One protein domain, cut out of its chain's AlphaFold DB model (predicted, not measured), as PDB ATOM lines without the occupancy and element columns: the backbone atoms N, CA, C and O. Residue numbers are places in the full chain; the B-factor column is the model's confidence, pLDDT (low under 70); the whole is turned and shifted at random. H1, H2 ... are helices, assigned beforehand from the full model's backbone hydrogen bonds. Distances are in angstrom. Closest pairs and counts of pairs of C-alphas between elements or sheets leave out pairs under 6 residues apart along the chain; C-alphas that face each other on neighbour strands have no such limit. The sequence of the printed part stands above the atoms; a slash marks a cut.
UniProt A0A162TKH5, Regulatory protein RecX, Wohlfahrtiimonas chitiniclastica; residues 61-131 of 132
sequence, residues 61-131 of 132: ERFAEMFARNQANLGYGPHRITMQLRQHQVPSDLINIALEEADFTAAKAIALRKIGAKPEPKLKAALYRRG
ATOM      1  N   GLU A  61     -10.411 -24.561  45.990       96.75
ATOM      2  CA  GLU A  61     -11.832 -24.454  46.339       96.75
ATOM      3  C   GLU A  61     -12.706 -24.767  45.118       96.75
ATOM      4  O   GLU A  61     -13.381 -25.798  45.089       96.75
ATOM      5  N   ARG A  62     -12.564 -23.982  44.034       95.94
ATOM      6  CA  ARG A  62     -13.318 -24.206  42.784       95.94
ATOM      7  C   ARG A  62     -13.070 -25.601  42.212       95.94
ATOM      8  O   ARG A  62     -13.989 -26.262  41.720       95.94
ATOM      9  N   PHE A  63     -11.822 -26.072  42.287       98.12
ATOM     10  CA  PHE A  63     -11.470 -27.428  41.884       98.12
ATOM     11  C   PHE A  63     -12.208 -28.479  42.717       98.12
ATOM     12  O   PHE A  63     -12.773 -29.400  42.130       98.12
ATOM     13  N   ALA A  64     -12.217 -28.362  44.047       98.38
ATOM     14  CA  ALA A  64     -12.824 -29.348  44.935       98.38
ATOM     15  C   ALA A  64     -14.333 -29.471  44.703       98.38
ATOM     16  O   ALA A  64     -14.822 -30.583  44.498       98.38
ATOM     17  N   GLU A  65     -15.042 -28.344  44.640       97.56
ATOM     18  CA  GLU A  65     -16.485 -28.288  44.381       97.56
ATOM     19  C   GLU A  65     -16.848 -28.908  43.027       97.56
ATOM     20  O   GLU A  65     -17.703 -29.795  42.918       97.56
ATOM     21  N   MET A  66     -16.177 -28.470  41.952       97.12
ATOM     22  CA  MET A  66     -16.419 -29.014  40.615       97.12
ATOM     23  C   MET A  66     -16.068 -30.498  40.545       97.12
ATOM     24  O   MET A  66     -16.787 -31.272  39.909       97.12
ATOM     25  N   PHE A  67     -14.976 -30.915  41.181       98.12
ATOM     26  CA  PHE A  67     -14.554 -32.307  41.202       98.12
ATOM     27  C   PHE A  67     -15.566 -33.185  41.944       98.12
ATOM     28  O   PHE A  67     -16.018 -34.180  41.377       98.12
ATOM     29  N   ALA A  68     -15.972 -32.811  43.160       98.44
ATOM     30  CA  ALA A  68     -16.934 -33.567  43.959       98.44
ATOM     31  C   ALA A  68     -18.269 -33.728  43.222       98.44
ATOM     32  O   ALA A  68     -18.730 -34.854  43.015       98.44
ATOM     33  N   ARG A  69     -18.822 -32.628  42.701       97.69
ATOM     34  CA  ARG A  69     -20.043 -32.624  41.885       97.69
ATOM     35  C   ARG A  69     -19.933 -33.525  40.654       97.69
ATOM     36  O   ARG A  69     -20.819 -34.339  40.396       97.69
ATOM     37  N   ASN A  70     -18.835 -33.435  39.903       97.31
ATOM     38  CA  ASN A  70     -18.620 -34.282  38.726       97.31
ATOM     39  C   ASN A  70     -18.542 -35.772  39.090       97.31
ATOM     40  O   ASN A  70     -19.141 -36.612  38.416       97.31
ATOM     41  N   GLN A  71     -17.841 -36.115  40.170       98.38
ATOM     42  CA  GLN A  71     -17.707 -37.499  40.622       98.38
ATOM     43  C   GLN A  71     -19.032 -38.062  41.162       98.38
ATOM     44  O   GLN A  71     -19.376 -39.209  40.854       98.38
ATOM     45  N   ALA A  72     -19.808 -37.255  41.887       98.44
ATOM     46  CA  ALA A  72     -21.156 -37.600  42.333       98.44
ATOM     47  C   ALA A  72     -22.083 -37.890  41.136       98.44
ATOM     48  O   ALA A  72     -22.724 -38.940  41.091       98.44
ATOM     49  N   ASN A  73     -22.036 -37.058  40.086       98.00
ATOM     50  CA  ASN A  73     -22.779 -37.271  38.832       98.00
ATOM     51  C   ASN A  73     -22.364 -38.548  38.077       98.00
ATOM     52  O   ASN A  73     -23.128 -39.109  37.285       98.00
ATOM     53  N   LEU A  74     -21.162 -39.068  38.332       97.94
ATOM     54  CA  LEU A  74     -20.718 -40.364  37.816       97.94
ATOM     55  C   LEU A  74     -21.139 -41.547  38.705       97.94
ATOM     56  O   LEU A  74     -21.002 -42.704  38.278       97.94
ATOM     57  N   GLY A  75     -21.719 -41.282  39.874       98.44
ATOM     58  CA  GLY A  75     -22.129 -42.267  40.866       98.44
ATOM     59  C   GLY A  75     -20.959 -42.790  41.691       98.44
ATOM     60  O   GLY A  75     -20.873 -44.002  41.916       98.44
ATOM     61  N   TYR A  76     -20.036 -41.905  42.073       98.69
ATOM     62  CA  TYR A  76     -19.021 -42.164  43.093       98.69
ATOM     63  C   TYR A  76     -19.431 -41.542  44.428       98.69
ATOM     64  O   TYR A  76     -20.064 -40.489  44.462       98.69
ATOM     65  N   GLY A  77     -19.089 -42.231  45.513       98.62
ATOM     66  CA  GLY A  77     -19.454 -41.851  46.870       98.62
ATOM     67  C   GLY A  77     -18.385 -41.015  47.579       98.62
ATOM     68  O   GLY A  77     -17.249 -40.905  47.094       98.62
ATOM     69  N   PRO A  78     -18.738 -40.454  48.746       98.56
ATOM     70  CA  PRO A  78     -17.943 -39.445  49.438       98.56
ATOM     71  C   PRO A  78     -16.543 -39.948  49.787       98.56
ATOM     72  O   PRO A  78     -15.568 -39.261  49.505       98.56
ATOM     73  N   HIS A  79     -16.400 -41.185  50.276       98.50
ATOM     74  CA  HIS A  79     -15.096 -41.720  50.690       98.50
ATOM     75  C   HIS A  79     -14.072 -41.751  49.554       98.50
ATOM     76  O   HIS A  79     -12.898 -41.420  49.738       98.50
ATOM     77  N   ARG A  80     -14.518 -42.132  48.352       98.56
ATOM     78  CA  ARG A  80     -13.651 -42.164  47.176       98.56
ATOM     79  C   ARG A  80     -13.275 -40.752  46.740       98.56
ATOM     80  O   ARG A  80     -12.116 -40.521  46.409       98.56
ATOM     81  N   ILE A  81     -14.234 -39.830  46.756       98.62
ATOM     82  CA  ILE A  81     -14.012 -38.428  46.389       98.62
ATOM     83  C   ILE A  81     -13.026 -37.772  47.357       98.62
ATOM     84  O   ILE A  81     -12.048 -37.191  46.897       98.62
ATOM     85  N   THR A  82     -13.194 -37.952  48.671       98.75
ATOM     86  CA  THR A  82     -12.245 -37.490  49.697       98.75
ATOM     87  C   THR A  82     -10.826 -37.958  49.398       98.75
ATOM     88  O   THR A  82      -9.894 -37.158  49.404       98.75
ATOM     89  N   MET A  83     -10.641 -39.252  49.112       98.44
ATOM     90  CA  MET A  83      -9.318 -39.805  48.812       98.44
ATOM     91  C   MET A  83      -8.695 -39.143  47.577       98.44
ATOM     92  O   MET A  83      -7.512 -38.811  47.592       98.44
ATOM     93  N   GLN A  84      -9.480 -38.929  46.523       98.19
ATOM     94  CA  GLN A  84      -8.999 -38.290  45.299       98.19
ATOM     95  C   GLN A  84      -8.655 -36.811  45.521       98.19
ATOM     96  O   GLN A  84      -7.603 -36.358  45.083       98.19
ATOM     97  N   LEU A  85      -9.486 -36.066  46.253       98.50
ATOM     98  CA  LEU A  85      -9.205 -34.671  46.595       98.50
ATOM     99  C   LEU A  85      -7.932 -34.538  47.448       98.50
ATOM    100  O   LEU A  85      -7.113 -33.658  47.195       98.50
ATOM    101  N   ARG A  86      -7.687 -35.474  48.376       98.25
ATOM    102  CA  ARG A  86      -6.426 -35.531  49.140       98.25
ATOM    103  C   ARG A  86      -5.205 -35.781  48.255       98.25
ATOM    104  O   ARG A  86      -4.167 -35.171  48.480       98.25
ATOM    105  N   GLN A  87      -5.314 -36.631  47.231       97.62
ATOM    106  CA  GLN A  87      -4.230 -36.838  46.254       97.62
ATOM    107  C   GLN A  87      -3.916 -35.564  45.456       97.62
ATOM    108  O   GLN A  87      -2.776 -35.350  45.049       97.62
ATOM    109  N   HIS A  88      -4.909 -34.692  45.284       97.75
ATOM    110  CA  HIS A  88      -4.750 -33.359  44.709       97.75
ATOM    111  C   HIS A  88      -4.324 -32.290  45.725       97.75
ATOM    112  O   HIS A  88      -4.288 -31.114  45.371       97.75
ATOM    113  N   GLN A  89      -3.971 -32.694  46.950       97.38
ATOM    114  CA  GLN A  89      -3.529 -31.822  48.042       97.38
ATOM    115  C   GLN A  89      -4.580 -30.777  48.448       97.38
ATOM    116  O   GLN A  89      -4.238 -29.688  48.898       97.38
ATOM    117  N   VAL A  90      -5.868 -31.108  48.308       98.31
ATOM    118  CA  VAL A  90      -6.955 -30.244  48.778       98.31
ATOM    119  C   VAL A  90      -7.043 -30.325  50.316       98.31
ATOM    120  O   VAL A  90      -7.109 -31.438  50.855       98.31
ATOM    121  N   PRO A  91      -7.051 -29.182  51.027       98.12
ATOM    122  CA  PRO A  91      -7.262 -29.102  52.473       98.12
ATOM    123  C   PRO A  91      -8.579 -29.740  52.937       98.12
ATOM    124  O   PRO A  91      -9.556 -29.810  52.194       98.12
ATOM    125  N   SER A  92      -8.614 -30.229  54.181       98.00
ATOM    126  CA  SER A  92      -9.766 -30.999  54.685       98.00
ATOM    127  C   SER A  92     -11.038 -30.160  54.836       98.00
ATOM    128  O   SER A  92     -12.126 -30.675  54.619       98.00
ATOM    129  N   ASP A  93     -10.901 -28.883  55.171       98.44
ATOM    130  CA  ASP A  93     -11.968 -27.883  55.212       98.44
ATOM    131  C   ASP A  93     -12.643 -27.717  53.843       98.44
ATOM    132  O   ASP A  93     -13.852 -27.912  53.741       98.44
ATOM    133  N   LEU A  94     -11.869 -27.500  52.774       98.50
ATOM    134  CA  LEU A  94     -12.401 -27.418  51.408       98.50
ATOM    135  C   LEU A  94     -13.013 -28.740  50.929       98.50
ATOM    136  O   LEU A  94     -13.999 -28.743  50.196       98.50
ATOM    137  N   ILE A  95     -12.454 -29.879  51.352       98.69
ATOM    138  CA  ILE A  95     -13.065 -31.186  51.081       98.69
ATOM    139  C   ILE A  95     -14.436 -31.278  51.746       98.69
ATOM    140  O   ILE A  95     -15.377 -31.721  51.098       98.69
ATOM    141  N   ASN A  96     -14.555 -30.894  53.018       98.44
ATOM    142  CA  ASN A  96     -15.821 -30.984  53.742       98.44
ATOM    143  C   ASN A  96     -16.892 -30.114  53.078       98.44
ATOM    144  O   ASN A  96     -17.965 -30.631  52.781       98.44
ATOM    145  N   ILE A  97     -16.555 -28.866  52.731       98.44
ATOM    146  CA  ILE A  97     -17.444 -27.951  51.997       98.44
ATOM    147  C   ILE A  97     -17.906 -28.592  50.679       98.44
ATOM    148  O   ILE A  97     -19.101 -28.746  50.437       98.44
ATOM    149  N   ALA A  98     -16.970 -29.077  49.857       98.44
ATOM    150  CA  ALA A  98     -17.300 -29.681  48.566       98.44
ATOM    151  C   ALA A  98     -18.159 -30.957  48.675       98.44
ATOM    152  O   ALA A  98     -18.897 -31.294  47.746       98.44
ATOM    153  N   LEU A  99     -18.040 -31.711  49.775       98.25
ATOM    154  CA  LEU A  99     -18.868 -32.891  50.031       98.25
ATOM    155  C   LEU A  99     -20.268 -32.515  50.524       98.25
ATOM    156  O   LEU A  99     -21.220 -33.200  50.160       98.25
ATOM    157  N   GLU A 100     -20.402 -31.460  51.326       97.81
ATOM    158  CA  GLU A 100     -21.698 -30.965  51.806       97.81
ATOM    159  C   GLU A 100     -22.583 -30.470  50.656       97.81
ATOM    160  O   GLU A 100     -23.788 -30.715  50.656       97.81
ATOM    161  N   GLU A 101     -21.992 -29.856  49.631       95.44
ATOM    162  CA  GLU A 101     -22.726 -29.376  48.453       95.44
ATOM    163  C   GLU A 101     -23.141 -30.485  47.468       95.44
ATOM    164  O   GLU A 101     -23.988 -30.275  46.594       95.44
ATOM    165  N   ALA A 102     -22.543 -31.677  47.559       96.56
ATOM    166  CA  ALA A 102     -22.783 -32.762  46.614       96.56
ATOM    167  C   ALA A 102     -23.971 -33.654  47.028       96.56
ATOM    168  O   ALA A 102     -24.023 -34.196  48.131       96.56
ATOM    169  N   ASP A 103     -24.898 -33.924  46.097       96.94
ATOM    170  CA  ASP A 103     -26.021 -34.839  46.347       96.94
ATOM    171  C   ASP A 103     -25.594 -36.318  46.244       96.94
ATOM    172  O   ASP A 103     -25.639 -36.963  45.186       96.94
ATOM    173  N   PHE A 104     -25.205 -36.888  47.386       98.25
ATOM    174  CA  PHE A 104     -24.834 -38.298  47.476       98.25
ATOM    175  C   PHE A 104     -26.010 -39.274  47.432       98.25
ATOM    176  O   PHE A 104     -25.800 -40.458  47.143       98.25
ATOM    177  N   THR A 105     -27.240 -38.807  47.647       98.25
ATOM    178  CA  THR A 105     -28.438 -39.636  47.477       98.25
ATOM    179  C   THR A 105     -28.654 -39.913  45.992       98.25
ATOM    180  O   THR A 105     -28.741 -41.079  45.584       98.25
ATOM    181  N   ALA A 106     -28.619 -38.868  45.159       98.31
ATOM    182  CA  ALA A 106     -28.653 -38.999  43.705       98.31
ATOM    183  C   ALA A 106     -27.449 -39.797  43.177       98.31
ATOM    184  O   ALA A 106     -27.613 -40.710  42.357       98.31
ATOM    185  N   ALA A 107     -26.243 -39.538  43.696       98.62
ATOM    186  CA  ALA A 107     -25.044 -40.284  43.314       98.62
ATOM    187  C   ALA A 107     -25.177 -41.790  43.602       98.62
ATOM    188  O   ALA A 107     -24.815 -42.624  42.763       98.62
ATOM    189  N   LYS A 108     -25.739 -42.169  44.759       98.56
ATOM    190  CA  LYS A 108     -25.973 -43.574  45.117       98.56
ATOM    191  C   LYS A 108     -27.002 -44.225  44.194       98.56
ATOM    192  O   LYS A 108     -26.787 -45.356  43.759       98.56
ATOM    193  N   ALA A 109     -28.066 -43.514  43.821       98.50
ATOM    194  CA  ALA A 109     -29.039 -44.000  42.842       98.50
ATOM    195  C   ALA A 109     -28.394 -44.243  41.461       98.50
ATOM    196  O   ALA A 109     -28.584 -45.306  40.858       98.50
ATOM    197  N   ILE A 110     -27.545 -43.319  40.989       98.56
ATOM    198  CA  ILE A 110     -26.752 -43.495  39.759       98.56
ATOM    199  C   ILE A 110     -25.838 -44.721  39.874       98.56
ATOM    200  O   ILE A 110     -25.713 -45.502  38.923       98.56
ATOM    201  N   ALA A 111     -25.194 -44.904  41.030       98.50
ATOM    202  CA  ALA A 111     -24.316 -46.036  41.282       98.50
ATOM    203  C   ALA A 111     -25.064 -47.368  41.196       98.50
ATOM    204  O   ALA A 111     -24.629 -48.255  40.461       98.50
ATOM    205  N   LEU A 112     -26.207 -47.480  41.874       98.31
ATOM    206  CA  LEU A 112     -27.075 -48.656  41.848       98.31
ATOM    207  C   LEU A 112     -27.530 -48.986  40.422       98.31
ATOM    208  O   LEU A 112     -27.359 -50.122  39.979       98.31
ATOM    209  N   ARG A 113     -27.998 -47.985  39.661       98.06
ATOM    210  CA  ARG A 113     -28.394 -48.166  38.255       98.06
ATOM    211  C   ARG A 113     -27.248 -48.717  37.403       98.06
ATOM    212  O   ARG A 113     -27.459 -49.624  36.608       98.06
ATOM    213  N   LYS A 114     -26.030 -48.190  37.574       97.56
ATOM    214  CA  LYS A 114     -24.842 -48.656  36.836       97.56
ATOM    215  C   LYS A 114     -24.348 -50.037  37.291       97.56
ATOM    216  O   LYS A 114     -23.709 -50.726  36.502       97.56
ATOM    217  N   ILE A 115     -24.556 -50.421  38.553       97.50
ATOM    218  CA  ILE A 115     -24.161 -51.742  39.071       97.50
ATOM    219  C   ILE A 115     -25.118 -52.832  38.572       97.50
ATOM    220  O   ILE A 115     -24.662 -53.949  38.309       97.50
ATOM    221  N   GLY A 116     -26.406 -52.504  38.445       97.38
ATOM    222  CA  GLY A 116     -27.464 -53.450  38.109       97.38
ATOM    223  C   GLY A 116     -27.841 -54.364  39.279       97.38
ATOM    224  O   GLY A 116     -27.273 -54.289  40.372       97.38
ATOM    225  N   ALA A 117     -28.814 -55.245  39.046       95.88
ATOM    226  CA  ALA A 117     -29.280 -56.194  40.052       95.88
ATOM    227  C   ALA A 117     -28.183 -57.211  40.409       95.88
ATOM    228  O   ALA A 117     -27.595 -57.853  39.535       95.88
ATOM    229  N   LYS A 118     -27.902 -57.364  41.708       94.56
ATOM    230  CA  LYS A 118     -26.937 -58.329  42.254       94.56
ATOM    231  C   LYS A 118     -27.428 -58.857  43.604       94.56
ATOM    232  O   LYS A 118     -28.107 -58.115  44.310       94.56
ATOM    233  N   PRO A 119     -27.020 -60.073  44.013       96.88
ATOM    234  CA  PRO A 119     -27.195 -60.530  45.389       96.88
ATOM    235  C   PRO A 119     -26.565 -59.546  46.382       96.88
ATOM    236  O   PRO A 119     -25.507 -58.974  46.095       96.88
ATOM    237  N   GLU A 120     -27.179 -59.386  47.552       95.19
ATOM    238  CA  GLU A 120     -26.832 -58.346  48.530       95.19
ATOM    239  C   GLU A 120     -25.329 -58.267  48.871       95.19
ATOM    240  O   GLU A 120     -24.779 -57.163  48.804       95.19
ATOM    241  N   PRO A 121     -24.596 -59.377  49.120       96.94
ATOM    242  CA  PRO A 121     -23.162 -59.290  49.414       96.94
ATOM    243  C   PRO A 121     -22.353 -58.685  48.255       96.94
ATOM    244  O   PRO A 121     -21.448 -57.872  48.458       96.94
ATOM    245  N   LYS A 122     -22.708 -59.030  47.010       97.62
ATOM    246  CA  LYS A 122     -22.043 -58.519  45.800       97.62
ATOM    247  C   LYS A 122     -22.421 -57.065  45.515       97.62
ATOM    248  O   LYS A 122     -21.583 -56.322  44.999       97.62
ATOM    249  N   LEU A 123     -23.652 -56.665  45.836       97.50
ATOM    250  CA  LEU A 123     -24.118 -55.285  45.713       97.50
ATOM    251  C   LEU A 123     -23.394 -54.368  46.708       97.50
ATOM    252  O   LEU A 123     -22.832 -53.356  46.289       97.50
ATOM    253  N   LYS A 124     -23.314 -54.765  47.987       97.38
ATOM    254  CA  LYS A 124     -22.569 -54.036  49.029       97.38
ATOM    255  C   LYS A 124     -21.102 -53.852  48.647       97.38
ATOM    256  O   LYS A 124     -20.607 -52.730  48.633       97.38
ATOM    257  N   ALA A 125     -20.431 -54.921  48.217       98.12
ATOM    258  CA  ALA A 125     -19.041 -54.833  47.770       98.12
ATOM    259  C   ALA A 125     -18.858 -53.910  46.545       98.12
ATOM    260  O   ALA A 125     -17.823 -53.260  46.396       98.12
ATOM    261  N   ALA A 126     -19.841 -53.853  45.641       97.94
ATOM    262  CA  ALA A 126     -19.796 -52.966  44.481       97.94
ATOM    263  C   ALA A 126     -19.991 -51.488  44.852       97.94
ATOM    264  O   ALA A 126     -19.301 -50.642  44.283       97.94
ATOM    265  N   LEU A 127     -20.880 -51.190  45.803       98.12
ATOM    266  CA  LEU A 127     -21.055 -49.849  46.370       98.12
ATOM    267  C   LEU A 127     -19.797 -49.388  47.116       98.12
ATOM    268  O   LEU A 127     -19.300 -48.301  46.828       98.12
ATOM    269  N   TYR A 128     -19.200 -50.271  47.922       98.06
ATOM    270  CA  TYR A 128     -17.949 -49.999  48.632       98.06
ATOM    271  C   TYR A 128     -16.814 -49.587  47.685       98.06
ATOM    272  O   TYR A 128     -16.177 -48.553  47.868       98.06
ATOM    273  N   ARG A 129     -16.613 -50.318  46.576       97.44
ATOM    274  CA  ARG A 129     -15.609 -49.951  45.549       97.44
ATOM    275  C   ARG A 129     -15.887 -48.611  44.854       97.44
ATOM    276  O   ARG A 129     -14.992 -48.026  44.236       97.44
ATOM    277  N   ARG A 130     -17.130 -48.131  44.907       97.94
ATOM    278  CA  ARG A 130     -17.513 -46.803  44.413       97.94
ATOM    279  C   ARG A 130     -17.410 -45.714  45.476       97.94
ATOM    280  O   ARG A 130     -17.493 -44.550  45.099       97.94
ATOM    281  N   GLY A 131     -17.152 -46.064  46.734       98.06
ATOM    282  CA  GLY A 131     -16.986 -45.130  47.847       98.06
ATOM    283  C   GLY A 131     -18.258 -44.869  48.658       98.06
ATOM    284  O   GLY A 131     -18.313 -43.826  49.305       98.06
TER     285      GLY A 131
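What this domain is: This is residues 61 to 131 of the 132 residues of the protein "Regulatory protein RecX" of Wohlfahrtiimonas chitiniclastica (UniProt A0A162TKH5). Three helices, H1, H2 and H3, pack together as a triangle at one end of a rod. H4 goes on past the end of H1 toward the other end of the rod, and H5 folds back from there so that its last residues come near H2. The printed part has 71 residues with five named helices, in the order H1 to H5, and no named strand. The class is all helix, mostly crossed, and the whole is compact, with a radius of gyration of the C-alphas of 12.5 A and spans of 39 by 18 by 14 A.

How they stand to each other: H1, residues 61 to 73, is the hub, touching three helices. H2, residues 78 to 87, touches H1 with Ala 68 and Ile 81 as closest C-alphas, 6.2 A apart, and forms a helical hairpin with it at a steep tilt of 40 degrees, opposite ways. H3, residues 92 to 100, touches H1 the same way at a steep tilt of 41 degrees, with the C-alphas of Glu 65 and Ala 98 closest at 4.5 A. H2 and H3 also touch and form a helical hairpin, at a shallow tilt of 34 degrees, only just short of steep; their closest C-alphas are those of Thr 82 and Ile 95, 6.5 A apart. H4, residues 104 to 115, touches residues 72 to 73 of H1 alone, with the C-alphas of Ala 72 and Ala 107 closest at 4.8 A. H5, residues 120 to 130, touches residues 111 to 115 of H4 alone, at a steep tilt of 62 degrees, opposite ways, with the C-alphas of Ile 115 and Ala 126 closest at 7.1 A. H5 is close to H2 but not clearly touching, and apart from H1 and H3. In H1, H2, H3, H4 and H5 every O i to N i+4 pair is within hydrogen-bond range.

Where its parts are: H1 begins at C-alpha 61, (-11.832, -24.454, 46.339), and is 18.5 A long from first to last C-alpha. H4 begins at C-alpha 104, (-24.834, -38.298, 47.476), and is 15.9 A long. H5 is 15.4 A long and ends at C-alpha 130, (-17.513, -46.803, 44.413).

The domain as a whole: The two C-alphas farthest apart are those of Glu 61 and Pro 119, 39.2 A. The printed part has no cut, and its four links are tight. The mean pLDDT of the printed part is 97.9, and no printed residue is under 70.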